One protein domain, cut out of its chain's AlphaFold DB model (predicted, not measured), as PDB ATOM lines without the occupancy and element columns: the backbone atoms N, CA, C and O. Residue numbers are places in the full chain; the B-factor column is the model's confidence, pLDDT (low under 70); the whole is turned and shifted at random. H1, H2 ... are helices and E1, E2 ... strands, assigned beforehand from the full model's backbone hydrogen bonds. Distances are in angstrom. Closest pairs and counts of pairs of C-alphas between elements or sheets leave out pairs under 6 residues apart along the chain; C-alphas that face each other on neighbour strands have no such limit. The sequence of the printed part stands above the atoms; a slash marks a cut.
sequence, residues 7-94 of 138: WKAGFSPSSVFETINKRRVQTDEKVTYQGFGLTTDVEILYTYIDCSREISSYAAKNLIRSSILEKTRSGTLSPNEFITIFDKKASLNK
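AT A GLANCE: This is residues 7 to 94 of the 138 residues of an uncharacterized protein of Mesorhizobium sp (UniProt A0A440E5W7). Four helices make a rounded body, with a small two-strand hairpin, E1 and E2, at one end of it. H1 and H2 run side by side in opposite directions and are joined through the hairpin; H3 crosses H2, H4 crosses H3, and the first residue of H4 comes back to H1. The printed part has 88 residues, with four named helices and two named strands in the order H1, E1, E2, H2, H3, H4, and its class is mostly helix. The sheet has the order E1 - E2 and is antiparallel. The whole is compact, with a radius of gyration of the C-alphas of 12.3 A, and the C-alphas span 34 by 30 by 22 A.

IN THESE COORDINATES: After residues 7 to 12, H1 takes residues 13 to 23 and is 15.6 A long from first to last C-alpha, beginning at C-alpha 13, (127.753, 133.807, 115.282). E1, residues 24 to 27, measures 10.0 A, and E2, residues 30 to 33, 10.2 A. H2 is residues 37 to 48, 16.8 A, beginning at C-alpha 37, (116.209, 142.143, 122.919). H3 is residues 57 to 68, 16.6 A. H4, the longest helix, is residues 79 to 92, 20.0 A, and ends at C-alpha 92, (141.310, 149.392, 128.331).

HOW THE PARTS SIT: H1 and H2 only just touch, with 3 pairs of C-alphas within 8 A, the closest being those of Ile 20 and Asp 41 at 7.2 A; they stand at a shallow tilt of 15 degrees and run opposite ways. H2 touches H1 with residues 37 to 41 alone. E1 and E2 form a hairpin, antiparallel at 156 degrees, with N 25 and O 32 at 2.9 A and N 30 and O 27 at 2.8 A, both within hydrogen-bond range. H2 and H3 touch at a steep tilt of 62 degrees, opposite ways; their closest C-alphas, of Val 42 and Arg 65, are 6.0 A apart. H3 and H4 touch at a steep tilt of 57 degrees, opposite ways, closest at the C-alphas of Ser 67 and Phe 86, 5.6 A. H4 and H1 only just touch, with 3 pairs within 8 A, through residue 79 of H4 alone; the C-alphas of Pro 13 and Pro 79 are closest at 6.2 A, and the helices stand about perpendicular, at 82 degrees. H2 and H4 are apart. In H1, H2, H3 and H4 every O i to N i+4 pair is within hydrogen-bond range.

THE WHOLE: The two C-alphas farthest apart, those of Gly 10 and Asp 28, are 35.7 A apart. The printed part has no cut and no long link. The mean pLDDT of the printed part is 88.1, and residues 92 to 94 are under 70.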
ATOM      1  N   TRP A   7     134.987 132.690 119.565       94.19
ATOM      2  CA  TRP A   7     133.721 131.970 119.658       94.19
ATOM      3  C   TRP A   7     133.967 130.525 120.104       94.19
ATOM      4  O   TRP A   7     134.965 129.913 119.713       94.19
ATOM      5  N   LYS A   8     133.067 129.978 120.924       93.50
ATOM      6  CA  LYS A   8     133.068 128.551 121.265       93.50
ATOM      7  C   LYS A   8     132.873 127.709 120.001       93.50
ATOM      8  O   LYS A   8     132.151 128.100 119.084       93.50
ATOM      9  N   ALA A   9     133.515 126.541 119.960       88.50
ATOM     10  CA  ALA A   9     133.381 125.614 118.840       88.50
ATOM     11  C   ALA A   9     131.913 125.189 118.650       88.50
ATOM     12  O   ALA A   9     131.200 124.975 119.628       88.50
ATOM     13  N   GLY A  10     131.467 125.087 117.395       84.88
ATOM     14  CA  GLY A  10     130.092 124.706 117.046       84.88
ATOM     15  C   GLY A  10     129.058 125.838 117.102       84.88
ATOM     16  O   GLY A  10     127.928 125.639 116.668       84.88
ATOM     17  N   PHE A  11     129.419 127.035 117.575       91.19
ATOM     18  CA  PHE A  11     128.540 128.202 117.522       91.19
ATOM     19  C   PHE A  11     128.668 128.932 116.177       91.19
ATOM     20  O   PHE A  11     129.776 129.250 115.745       91.19
ATOM     21  N   SER A  12     127.534 129.240 115.541       90.31
ATOM     22  CA  SER A  12     127.476 130.079 114.339       90.31
ATOM     23  C   SER A  12     127.092 131.512 114.727       90.31
ATOM     24  O   SER A  12     125.910 131.789 114.935       90.31
ATOM     25  N   PRO A  13     128.056 132.446 114.850       90.88
ATOM     26  CA  PRO A  13     127.753 133.807 115.282       90.88
ATOM     27  C   PRO A  13     126.939 134.589 114.245       90.88
ATOM     28  O   PRO A  13     126.229 135.520 114.613       90.88
ATOM     29  N   SER A  14     127.003 134.227 112.961       92.00
ATOM     30  CA  SER A  14     126.376 134.994 111.879       92.00
ATOM     31  C   SER A  14     124.875 135.223 112.093       92.00
ATOM     32  O   SER A  14     124.422 136.358 111.982       92.00
ATOM     33  N   SER A  15     124.120 134.199 112.506       89.12
ATOM     34  CA  SER A  15     122.666 134.303 112.728       89.12
ATOM     35  C   SER A  15     122.298 135.238 113.888       89.12
ATOM     36  O   SER A  15     121.322 135.993 113.828       89.12
ATOM     37  N   VAL A  16     123.111 135.239 114.947       91.94
ATOM     38  CA  VAL A  16     122.934 136.142 116.089       91.94
ATOM     39  C   VAL A  16     123.244 137.576 115.671       91.94
ATOM     40  O   VAL A  16     122.472 138.485 115.974       91.94
ATOM     41  N   PHE A  17     124.320 137.789 114.912       94.38
ATOM     42  CA  PHE A  17     124.684 139.123 114.441       94.38
ATOM     43  C   PHE A  17     123.719 139.675 113.386       94.38
ATOM     44  O   PHE A  17     123.489 140.880 113.372       94.38
ATOM     45  N   GLU A  18     123.076 138.846 112.564       93.19
ATOM     46  CA  GLU A  18     121.957 139.290 111.719       93.19
ATOM     47  C   GLU A  18     120.810 139.866 112.557       93.19
ATOM     48  O   GLU A  18     120.278 140.932 112.247       93.19
ATOM     49  N   THR A  19     120.456 139.191 113.652       91.44
ATOM     50  CA  THR A  19     119.400 139.649 114.566       91.44
ATOM     51  C   THR A  19     119.803 140.932 115.290       91.44
ATOM     52  O   THR A  19     119.012 141.875 115.360       91.44
ATOM     53  N   ILE A  20     121.047 140.999 115.773       92.62
ATOM     54  CA  ILE A  20     121.613 142.191 116.415       92.62
ATOM     55  C   ILE A  20     121.582 143.377 115.456       92.62
ATOM     56  O   ILE A  20     121.114 144.447 115.828       92.62
ATOM     57  N   ASN A  21     122.029 143.196 114.214       93.00
ATOM     58  CA  ASN A  21     122.080 144.274 113.230       93.00
ATOM     59  C   ASN A  21     120.691 144.755 112.799       93.00
ATOM     60  O   ASN A  21     120.528 145.941 112.551       93.00
ATOM     61  N   LYS A  22     119.673 143.882 112.783       91.56
ATOM     62  CA  LYS A  22     118.276 144.293 112.548       91.56
ATOM     63  C   LYS A  22     117.715 145.174 113.670       91.56
ATOM     64  O   LYS A  22     116.851 146.003 113.412       91.56
ATOM     65  N   ARG A  23     118.169 144.980 114.914       91.25
ATOM     66  CA  ARG A  23     117.705 145.735 116.096       91.25
ATOM     67  C   ARG A  23     118.573 146.955 116.402       91.25
ATOM     68  O   ARG A  23     118.118 147.892 117.057       91.25
ATOM     69  N   ARG A  24     119.833 146.935 115.981       90.94
ATOM     70  CA  ARG A  24     120.803 148.007 116.191       90.94
ATOM     71  C   ARG A  24     120.548 149.123 115.184       90.94
ATOM     72  O   ARG A  24     120.614 148.906 113.981       90.94
ATOM     73  N   VAL A  25     120.319 150.330 115.682       87.25
ATOM     74  CA  VAL A  25     120.146 151.525 114.853       87.25
ATOM     75  C   VAL A  25     121.305 152.465 115.104       87.25
ATOM     76  O   VAL A  25     121.595 152.821 116.242       87.25
ATOM     77  N   GLN A  26     121.989 152.857 114.036       86.75
ATOM     78  CA  GLN A  26     123.079 153.819 114.095       86.75
ATOM     79  C   GLN A  26     122.647 155.093 113.369       86.75
ATOM     80  O   GLN A  26     122.350 155.055 112.178       86.75
ATOM     81  N   THR A  27     122.625 156.210 114.089       84.25
ATOM     82  CA  THR A  27     122.288 157.540 113.568       84.25
ATOM     83  C   THR A  27     123.427 158.479 113.930       84.25
ATOM     84  O   THR A  27     123.668 158.713 115.112       84.25
ATOM     85  N   ASP A  28     124.150 158.971 112.924       81.81
ATOM     86  CA  ASP A  28     125.325 159.833 113.070       81.81
ATOM     87  C   ASP A  28     126.293 159.343 114.155       81.81
ATOM     88  O   ASP A  28     127.017 158.364 113.962       81.81
ATOM     89  N   GLU A  29     126.330 160.012 115.306       79.81
ATOM     90  CA  GLU A  29     127.221 159.732 116.434       79.81
ATOM     91  C   GLU A  29     126.651 158.753 117.464       79.81
ATOM     92  O   GLU A  29     127.364 158.332 118.374       79.81
ATOM     93  N   LYS A  30     125.388 158.344 117.322       84.94
ATOM     94  CA  LYS A  30     124.680 157.535 118.312       84.94
ATOM     95  C   LYS A  30     124.339 156.153 117.774       84.94
ATOM     96  O   LYS A  30     123.828 155.996 116.669       84.94
ATOM     97  N   VAL A  31     124.566 155.142 118.607       87.75
ATOM     98  CA  VAL A  31     124.051 153.787 118.400       87.75
ATOM     99  C   VAL A  31     122.980 153.526 119.450       87.75
ATOM    100  O   VAL A  31     123.205 153.711 120.646       87.75
ATOM    101  N   THR A  32     121.804 153.106 119.006       87.81
ATOM    102  CA  THR A  32     120.698 152.670 119.851       87.81
ATOM    103  C   THR A  32     120.347 151.219 119.541       87.81
ATOM    104  O   THR A  32     120.758 150.646 118.531       87.81
ATOM    105  N   TYR A  33     119.614 150.597 120.458       89.44
ATOM    106  CA  TYR A  33     119.118 149.237 120.307       89.44
ATOM    107  C   TYR A  33     117.604 149.268 120.440       89.44
ATOM    108  O   TYR A  33     117.088 149.718 121.463       89.44
ATOM    109  N   GLN A  34     116.896 148.846 119.401       84.56
ATOM    110  CA  GLN A  34     115.442 148.842 119.388       84.56
ATOM    111  C   GLN A  34     114.889 147.631 120.153       84.56
ATOM    112  O   GLN A  34     115.337 146.495 119.977       84.56
ATOM    113  N   GLY A  35     113.874 147.884 120.984       75.50
ATOM    114  CA  GLY A  35     113.146 146.863 121.738       75.50
ATOM    115  C   GLY A  35     113.904 146.282 122.940       75.50
ATOM    116  O   GLY A  35     114.960 146.759 123.348       75.50
ATOM    117  N   PHE A  36     113.345 145.218 123.519       74.62
ATOM    118  CA  PHE A  36     113.838 144.590 124.755       74.62
ATOM    119  C   PHE A  36     114.908 143.501 124.530       74.62
ATOM    120  O   PHE A  36     115.362 142.873 125.483       74.62
ATOM    121  N   GLY A  37     115.336 143.270 123.283       84.94
ATOM    122  CA  GLY A  37     116.209 142.143 122.919       84.94
ATOM    123  C   GLY A  37     117.653 142.234 123.424       84.94
ATOM    124  O   GLY A  37     118.330 141.213 123.485       84.94
ATOM    125  N   LEU A  38     118.118 143.422 123.830       89.69
ATOM    126  CA  LEU A  38     119.522 143.655 124.184       89.69
ATOM    127  C   LEU A  38     120.014 142.727 125.300       89.69
ATOM    128  O   LEU A  38     121.118 142.203 125.211       89.69
ATOM    129  N   THR A  39     119.209 142.519 126.343       89.94
ATOM    130  CA  THR A  39     119.589 141.642 127.461       89.94
ATOM    131  C   THR A  39     119.743 140.200 126.987       89.94
ATOM    132  O   THR A  39     120.754 139.571 127.280       89.94
ATOM    133  N   THR A  40     118.793 139.701 126.194       92.12
ATOM    134  CA  THR A  40     118.841 138.349 125.621       92.12
ATOM    135  C   THR A  40     120.068 138.163 124.733       92.12
ATOM    136  O   THR A  40     120.787 137.179 124.875       92.12
ATOM    137  N   ASP A  41     120.351 139.129 123.860       92.50
ATOM    138  CA  ASP A  41     121.494 139.060 122.950       92.50
ATOM    139  C   ASP A  41     122.823 139.107 123.731       92.50
ATOM    140  O   ASP A  41     123.757 138.370 123.416       92.50
ATOM    141  N   VAL A  42     122.896 139.886 124.818       94.25
ATOM    142  CA  VAL A  42     124.049 139.892 125.739       94.25
ATOM    143  C   VAL A  42     124.252 138.528 126.406       94.25
ATOM    144  O   VAL A  42     125.388 138.057 126.463       94.25
ATOM    145  N   GLU A  43     123.191 137.880 126.894       93.62
ATOM    146  CA  GLU A  43     123.272 136.550 127.522       93.62
ATOM    147  C   GLU A  43     123.706 135.465 126.527       93.62
ATOM    148  O   GLU A  43     124.558 134.628 126.846       93.62
ATOM    149  N   ILE A  44     123.172 135.502 125.299       93.50
ATOM    150  CA  ILE A  44     123.567 134.585 124.223       93.50
ATOM    151  C   ILE A  44     125.060 134.752 123.944       93.50
ATOM    152  O   ILE A  44     125.820 133.787 124.020       93.50
ATOM    153  N   LEU A  45     125.510 135.981 123.681       94.62
ATOM    154  CA  LEU A  45     126.917 136.245 123.399       94.62
ATOM    155  C   LEU A  45     127.816 135.839 124.575       94.62
ATOM    156  O   LEU A  45     128.839 135.195 124.357       94.62
ATOM    157  N   TYR A  46     127.424 136.125 125.819       94.50
ATOM    158  CA  TYR A  46     128.180 135.717 127.008       94.50
ATOM    159  C   TYR A  46     128.348 134.196 127.094       94.50
ATOM    160  O   TYR A  46     129.427 133.708 127.425       94.50
ATOM    161  N   THR A  47     127.309 133.444 126.736       93.25
ATOM    162  CA  THR A  47     127.333 131.978 126.749       93.25
ATOM    163  C   THR A  47     128.303 131.407 125.712       93.25
ATOM    164  O   THR A  47     128.925 130.371 125.967       93.25
ATOM    165  N   TYR A  48     128.467 132.071 124.563       94.12
ATOM    166  CA  TYR A  48     129.214 131.545 123.413       94.12
ATOM    167  C   TYR A  48     130.573 132.206 123.150       94.12
ATOM    168  O   TYR A  48     131.298 131.762 122.257       94.12
ATOM    169  N   ILE A  49     130.964 133.208 123.935       92.44
ATOM    170  CA  ILE A  49     132.312 133.787 123.897       92.44
ATOM    171  C   ILE A  49     133.220 133.035 124.874       92.44
ATOM    172  O   ILE A  49     132.969 132.973 126.075       92.44
ATOM    173  N   ASP A  50     134.321 132.501 124.358       91.31
ATOM    174  CA  ASP A  50     135.473 132.051 125.137       91.31
ATOM    175  C   ASP A  50     136.381 133.267 125.395       91.31
ATOM    176  O   ASP A  50     137.159 133.694 124.531       91.31
ATOM    177  N   CYS A  51     136.202 133.888 126.566       85.69
ATOM    178  CA  CYS A  51     136.940 135.082 126.974       85.69
ATOM    179  C   CYS A  51     138.410 134.736 127.228       85.69
ATOM    180  O   CYS A  51     138.731 133.839 128.004       85.69
ATOM    181  N   SER A  52     139.334 135.499 126.647       81.88
ATOM    182  CA  SER A  52     140.766 135.239 126.833       81.88
ATOM    183  C   SER A  52     141.325 135.635 128.201       81.88
ATOM    184  O   SER A  52     142.499 135.377 128.481       81.88
ATOM    185  N   ARG A  53     140.510 136.284 129.036       76.81
ATOM    186  CA  ARG A  53     140.880 136.839 130.338       76.81
ATOM    187  C   ARG A  53     139.881 136.410 131.397       76.81
ATOM    188  O   ARG A  53     138.686 136.339 131.121       76.81
ATOM    189  N   GLU A  54     140.367 136.239 132.620       79.50
ATOM    190  CA  GLU A  54     139.503 136.113 133.789       79.50
ATOM    191  C   GLU A  54     138.855 137.467 134.093       79.50
ATOM    192  O   GLU A  54     139.498 138.421 134.532       79.50
ATOM    193  N   ILE A  55     137.561 137.556 133.804       80.19
ATOM    194  CA  ILE A  55     136.704 138.701 134.095       80.19
ATOM    195  C   ILE A  55     135.446 138.180 134.784       80.19
ATOM    196  O   ILE A  55     134.963 137.093 134.466       80.19
ATOM    197  N   SER A  56     134.906 138.941 135.738       82.62
ATOM    198  CA  SER A  56     133.646 138.554 136.376       82.62
ATOM    199  C   SER A  56     132.514 138.519 135.346       82.62
ATOM    200  O   SER A  56     132.524 139.273 134.370       82.62
ATOM    201  N   SER A  57     131.511 137.673 135.584       82.94
ATOM    202  CA  SER A  57     130.324 137.554 134.726       82.94
ATOM    203  C   SER A  57     129.653 138.909 134.479       82.94
ATOM    204  O   SER A  57     129.347 139.257 133.340       82.94
ATOM    205  N   TYR A  58     129.508 139.722 135.528       83.69
ATOM    206  CA  TYR A  58     128.967 141.079 135.439       83.69
ATOM    207  C   TYR A  58     129.800 141.989 134.520       83.69
ATOM    208  O   TYR A  58     129.258 142.670 133.647       83.69
ATOM    209  N   ALA A  59     131.129 141.976 134.669       84.75
ATOM    210  CA  ALA A  59     132.016 142.778 133.831       84.75
ATOM    211  C   ALA A  59     131.987 142.315 132.366       84.75
ATOM    212  O   ALA A  59     131.938 143.153 131.466       84.75
ATOM    213  N   ALA A  60     131.957 141.002 132.123       87.81
ATOM    214  CA  ALA A  60     131.851 140.426 130.786       87.81
ATOM    215  C   ALA A  60     130.563 140.865 130.080       87.81
ATOM    216  O   ALA A  60     130.620 141.375 128.964       87.81
ATOM    217  N   LYS A  61     129.409 140.758 130.749       92.06
ATOM    218  CA  LYS A  61     128.110 141.173 130.196       92.06
ATOM    219  C   LYS A  61     128.068 142.668 129.870       92.06
ATOM    220  O   LYS A  61     127.587 143.054 128.806       92.06
ATOM    221  N   ASN A  62     128.648 143.515 130.720       90.69
ATOM    222  CA  ASN A  62     128.761 144.953 130.447       90.69
ATOM    223  C   ASN A  62     129.709 145.268 129.280       90.69
ATOM    224  O   ASN A  62     129.425 146.146 128.460       90.69
ATOM    225  N   LEU A  63     130.821 144.540 129.163       92.38
ATOM    226  CA  LEU A  63     131.726 144.644 128.019       92.38
ATOM    227  C   LEU A  63     131.031 144.228 126.719       92.38
ATOM    228  O   LEU A  63     131.142 144.936 125.724       92.38
ATOM    229  N   ILE A  64     130.260 143.141 126.732       94.00
ATOM    230  CA  ILE A  64     129.456 142.698 125.586       94.00
ATOM    231  C   ILE A  64     128.439 143.777 125.214       94.00
ATOM    232  O   ILE A  64     128.435 144.242 124.077       94.00
ATOM    233  N   ARG A  65     127.641 144.252 126.178       94.06
ATOM    234  CA  ARG A  65     126.639 145.305 125.961       94.06
ATOM    235  C   ARG A  65     127.257 146.558 125.343       94.06
ATOM    236  O   ARG A  65     126.752 147.079 124.354       94.06
ATOM    237  N   SER A  66     128.365 147.031 125.905       92.69
ATOM    238  CA  SER A  66     129.065 148.214 125.393       92.69
ATOM    239  C   SER A  66     129.746 147.980 124.042       92.69
ATOM    240  O   SER A  66     129.966 148.945 123.320       92.69
ATOM    241  N   SER A  67     130.076 146.735 123.689       94.06
ATOM    242  CA  SER A  67     130.619 146.375 122.373       94.06
ATOM    243  C   SER A  67     129.530 146.333 121.299       94.06
ATOM    244  O   SER A  67     129.768 146.798 120.192       94.06
ATOM    245  N   ILE A  68     128.322 145.856 121.627       93.06
ATOM    246  CA  ILE A  68     127.152 145.911 120.726       93.06
ATOM    247  C   ILE A  68     126.808 147.367 120.375       93.06
ATOM    248  O   ILE A  68     126.492 147.688 119.228       93.06
ATOM    249  N   LEU A  69     126.880 148.250 121.372       92.19
ATOM    250  CA  LEU A  69     126.555 149.671 121.238       92.19
ATOM    251  C   LEU A  69     127.724 150.523 120.714       92.19
ATOM    252  O   LEU A  69     127.596 151.741 120.628       92.19
ATOM    253  N   GLU A  70     128.861 149.920 120.364       91.75
ATOM    254  CA  GLU A  70     129.977 150.648 119.760       91.75
ATOM    255  C   GLU A  70     129.633 151.033 118.316       91.75
ATOM    256  O   GLU A  70     129.049 150.238 117.580       91.75
ATOM    257  N   LYS A  71     130.007 152.242 117.887       86.06
ATOM    258  CA  LYS A  71     129.817 152.716 116.509       86.06
ATOM    259  C   LYS A  71     130.734 151.961 115.538       86.06
ATOM    260  O   LYS A  71     131.935 151.863 115.772       86.06
ATOM    261  N   THR A  72     130.178 151.484 114.424       85.00
ATOM    262  CA  THR A  72     130.929 150.806 113.352       85.00
ATOM    263  C   THR A  72     130.946 151.672 112.098       85.00
ATOM    264  O   THR A  72     130.041 152.481 111.875       85.00
ATOM    265  N   ARG A  73     131.983 151.537 111.263       79.88
ATOM    266  CA  ARG A  73     132.129 152.360 110.044       79.88
ATOM    267  C   ARG A  73     131.030 152.088 109.015       79.88
ATOM    268  O   ARG A  73     130.558 153.017 108.378       79.88
ATOM    269  N   SER A  74     130.625 150.828 108.877       79.31
ATOM    270  CA  SER A  74     129.610 150.358 107.925       79.31
ATOM    271  C   SER A  74     128.182 150.384 108.487       79.31
ATOM    272  O   SER A  74     127.257 149.929 107.822       79.31
ATOM    273  N   GLY A  75     127.997 150.799 109.746       81.50
ATOM    274  CA  GLY A  75     126.723 150.674 110.460       81.50
ATOM    275  C   GLY A  75     126.316 149.232 110.795       81.50
ATOM    276  O   GLY A  75     125.411 149.038 111.599       81.50
ATOM    277  N   THR A  76     127.006 148.225 110.258       89.50
ATOM    278  CA  THR A  76     126.773 146.802 110.528       89.50
ATOM    279  C   THR A  76     127.908 146.272 111.390       89.50
ATOM    280  O   THR A  76     129.073 146.509 111.089       89.50
ATOM    281  N   LEU A  77     127.583 145.579 112.474       93.00
ATOM    282  CA  LEU A  77     128.547 144.965 113.377       93.00
ATOM    283  C   LEU A  77     128.789 143.512 112.961       93.00
ATOM    284  O   LEU A  77     127.875 142.688 113.010       93.00
ATOM    285  N   SER A  78     130.017 143.190 112.552       94.25
ATOM    286  CA  SER A  78     130.391 141.807 112.221       94.25
ATOM    287  C   SER A  78     130.874 141.028 113.458       94.25
ATOM    288  O   SER A  78     131.396 141.637 114.395       94.25
ATOM    289  N   PRO A  79     130.799 139.681 113.467       94.50
ATOM    290  CA  PRO A  79     131.304 138.876 114.584       94.50
ATOM    291  C   PRO A  79     132.784 139.121 114.918       94.50
ATOM    292  O   PRO A  79     133.162 139.196 116.088       94.50
ATOM    293  N   ASN A  80     133.636 139.263 113.899       93.38
ATOM    294  CA  ASN A  80     135.075 139.484 114.084       93.38
ATOM    295  C   ASN A  80     135.377 140.899 114.588       93.38
ATOM    296  O   ASN A  80     136.245 141.093 115.444       93.38
ATOM    297  N   GLU A  81     134.647 141.889 114.077       93.69
ATOM    298  CA  GLU A  81     134.730 143.266 114.557       93.69
ATOM    299  C   GLU A  81     134.274 143.358 116.013       93.69
ATOM    300  O   GLU A  81     134.971 143.957 116.828       93.69
ATOM    301  N   PHE A  82     133.186 142.675 116.376       95.25
ATOM    302  CA  PHE A  82     132.726 142.592 117.756       95.25
ATOM    303  C   PHE A  82     133.796 142.023 118.694       95.25
ATOM    304  O   PHE A  82     134.083 142.645 119.712       95.25
ATOM    305  N   ILE A  83     134.428 140.888 118.360       94.25
ATOM    306  CA  ILE A  83     135.500 140.310 119.193       94.25
ATOM    307  C   ILE A  83     136.668 141.292 119.331       94.25
ATOM    308  O   ILE A  83     137.222 141.455 120.418       94.25
ATOM    309  N   THR A  84     137.009 141.996 118.252       93.12
ATOM    310  CA  THR A  84     138.071 143.010 118.262       93.12
ATOM    311  C   THR A  84     137.725 144.182 119.185       93.12
ATOM    312  O   THR A  84     138.565 144.613 119.977       93.12
ATOM    313  N   ILE A  85     136.487 144.682 119.127       93.00
ATOM    314  CA  ILE A  85     135.982 145.748 120.004       93.00
ATOM    315  C   ILE A  85     135.948 145.273 121.458       93.00
ATOM    316  O   ILE A  85     136.415 145.988 122.346       93.00
ATOM    317  N   PHE A  86     135.446 144.062 121.699       93.19
ATOM    318  CA  PHE A  86     135.372 143.446 123.017       93.19
ATOM    319  C   PHE A  86     136.759 143.325 123.651       93.19
ATOM    320  O   PHE A  86     136.972 143.826 124.756       93.19
ATOM    321  N   ASP A  87     137.734 142.759 122.934       91.44
ATOM    322  CA  ASP A  87     139.111 142.633 123.415       91.44
ATOM    323  C   ASP A  87     139.761 144.008 123.635       91.44
ATOM    324  O   ASP A  87     140.468 144.205 124.629       91.44
ATOM    325  N   LYS A  88     139.492 144.992 122.762       90.31
ATOM    326  CA  LYS A  88     139.956 146.376 122.940       90.31
ATOM    327  C   LYS A  88     139.396 146.973 124.232       90.31
ATOM    328  O   LYS A  88     140.173 147.464 125.051       90.31
ATOM    329  N   LYS A  89     138.087 146.888 124.472       88.12
ATOM    330  CA  LYS A  89     137.456 147.395 125.702       88.12
ATOM    331  C   LYS A  89     137.935 146.638 126.941       88.12
ATOM    332  O   LYS A  89     138.262 147.269 127.941       88.12
ATOM    333  N   ALA A  90     138.081 145.316 126.868       85.50
ATOM    334  CA  ALA A  90     138.653 144.505 127.941       85.50
ATOM    335  C   ALA A  90     140.121 144.872 128.231       85.50
ATOM    336  O   ALA A  90     140.575 144.792 129.372       85.50
ATOM    337  N   SER A  91     140.880 145.299 127.213       81.75
ATOM    338  CA  SER A  91     142.253 145.789 127.368       81.75
ATOM    339  C   SER A  91     142.349 147.150 128.052       81.75
ATOM    340  O   SER A  91     143.231 147.323 128.893       81.75
ATOM    341  N   LEU A  92     141.418 148.056 127.742       66.88
ATOM    342  CA  LEU A  92     141.310 149.392 128.331       66.88
ATOM    343  C   LEU A  92     140.750 149.345 129.757       66.88
ATOM    344  O   LEU A  92     141.216 150.082 130.617       66.88
ATOM    345  N   ASN A  93     139.860 148.390 130.049       59.84
ATOM    346  CA  ASN A  93     139.390 148.062 131.400       59.84
ATOM    347  C   ASN A  93     140.446 147.347 132.262       59.84
ATOM    348  O   ASN A  93     140.100 146.693 133.248       59.84
ATOM    349  N   LYS A  94     141.745 147.519 131.967       52.69
ATOM    350  CA  LYS A  94     142.800 147.406 132.979       52.69
ATOM    351  C   LYS A  94     142.585 148.511 134.019       52.69
ATOM    352  O   LYS A  94     143.355 149.460 134.120       52.69
TER     353      LYS A  94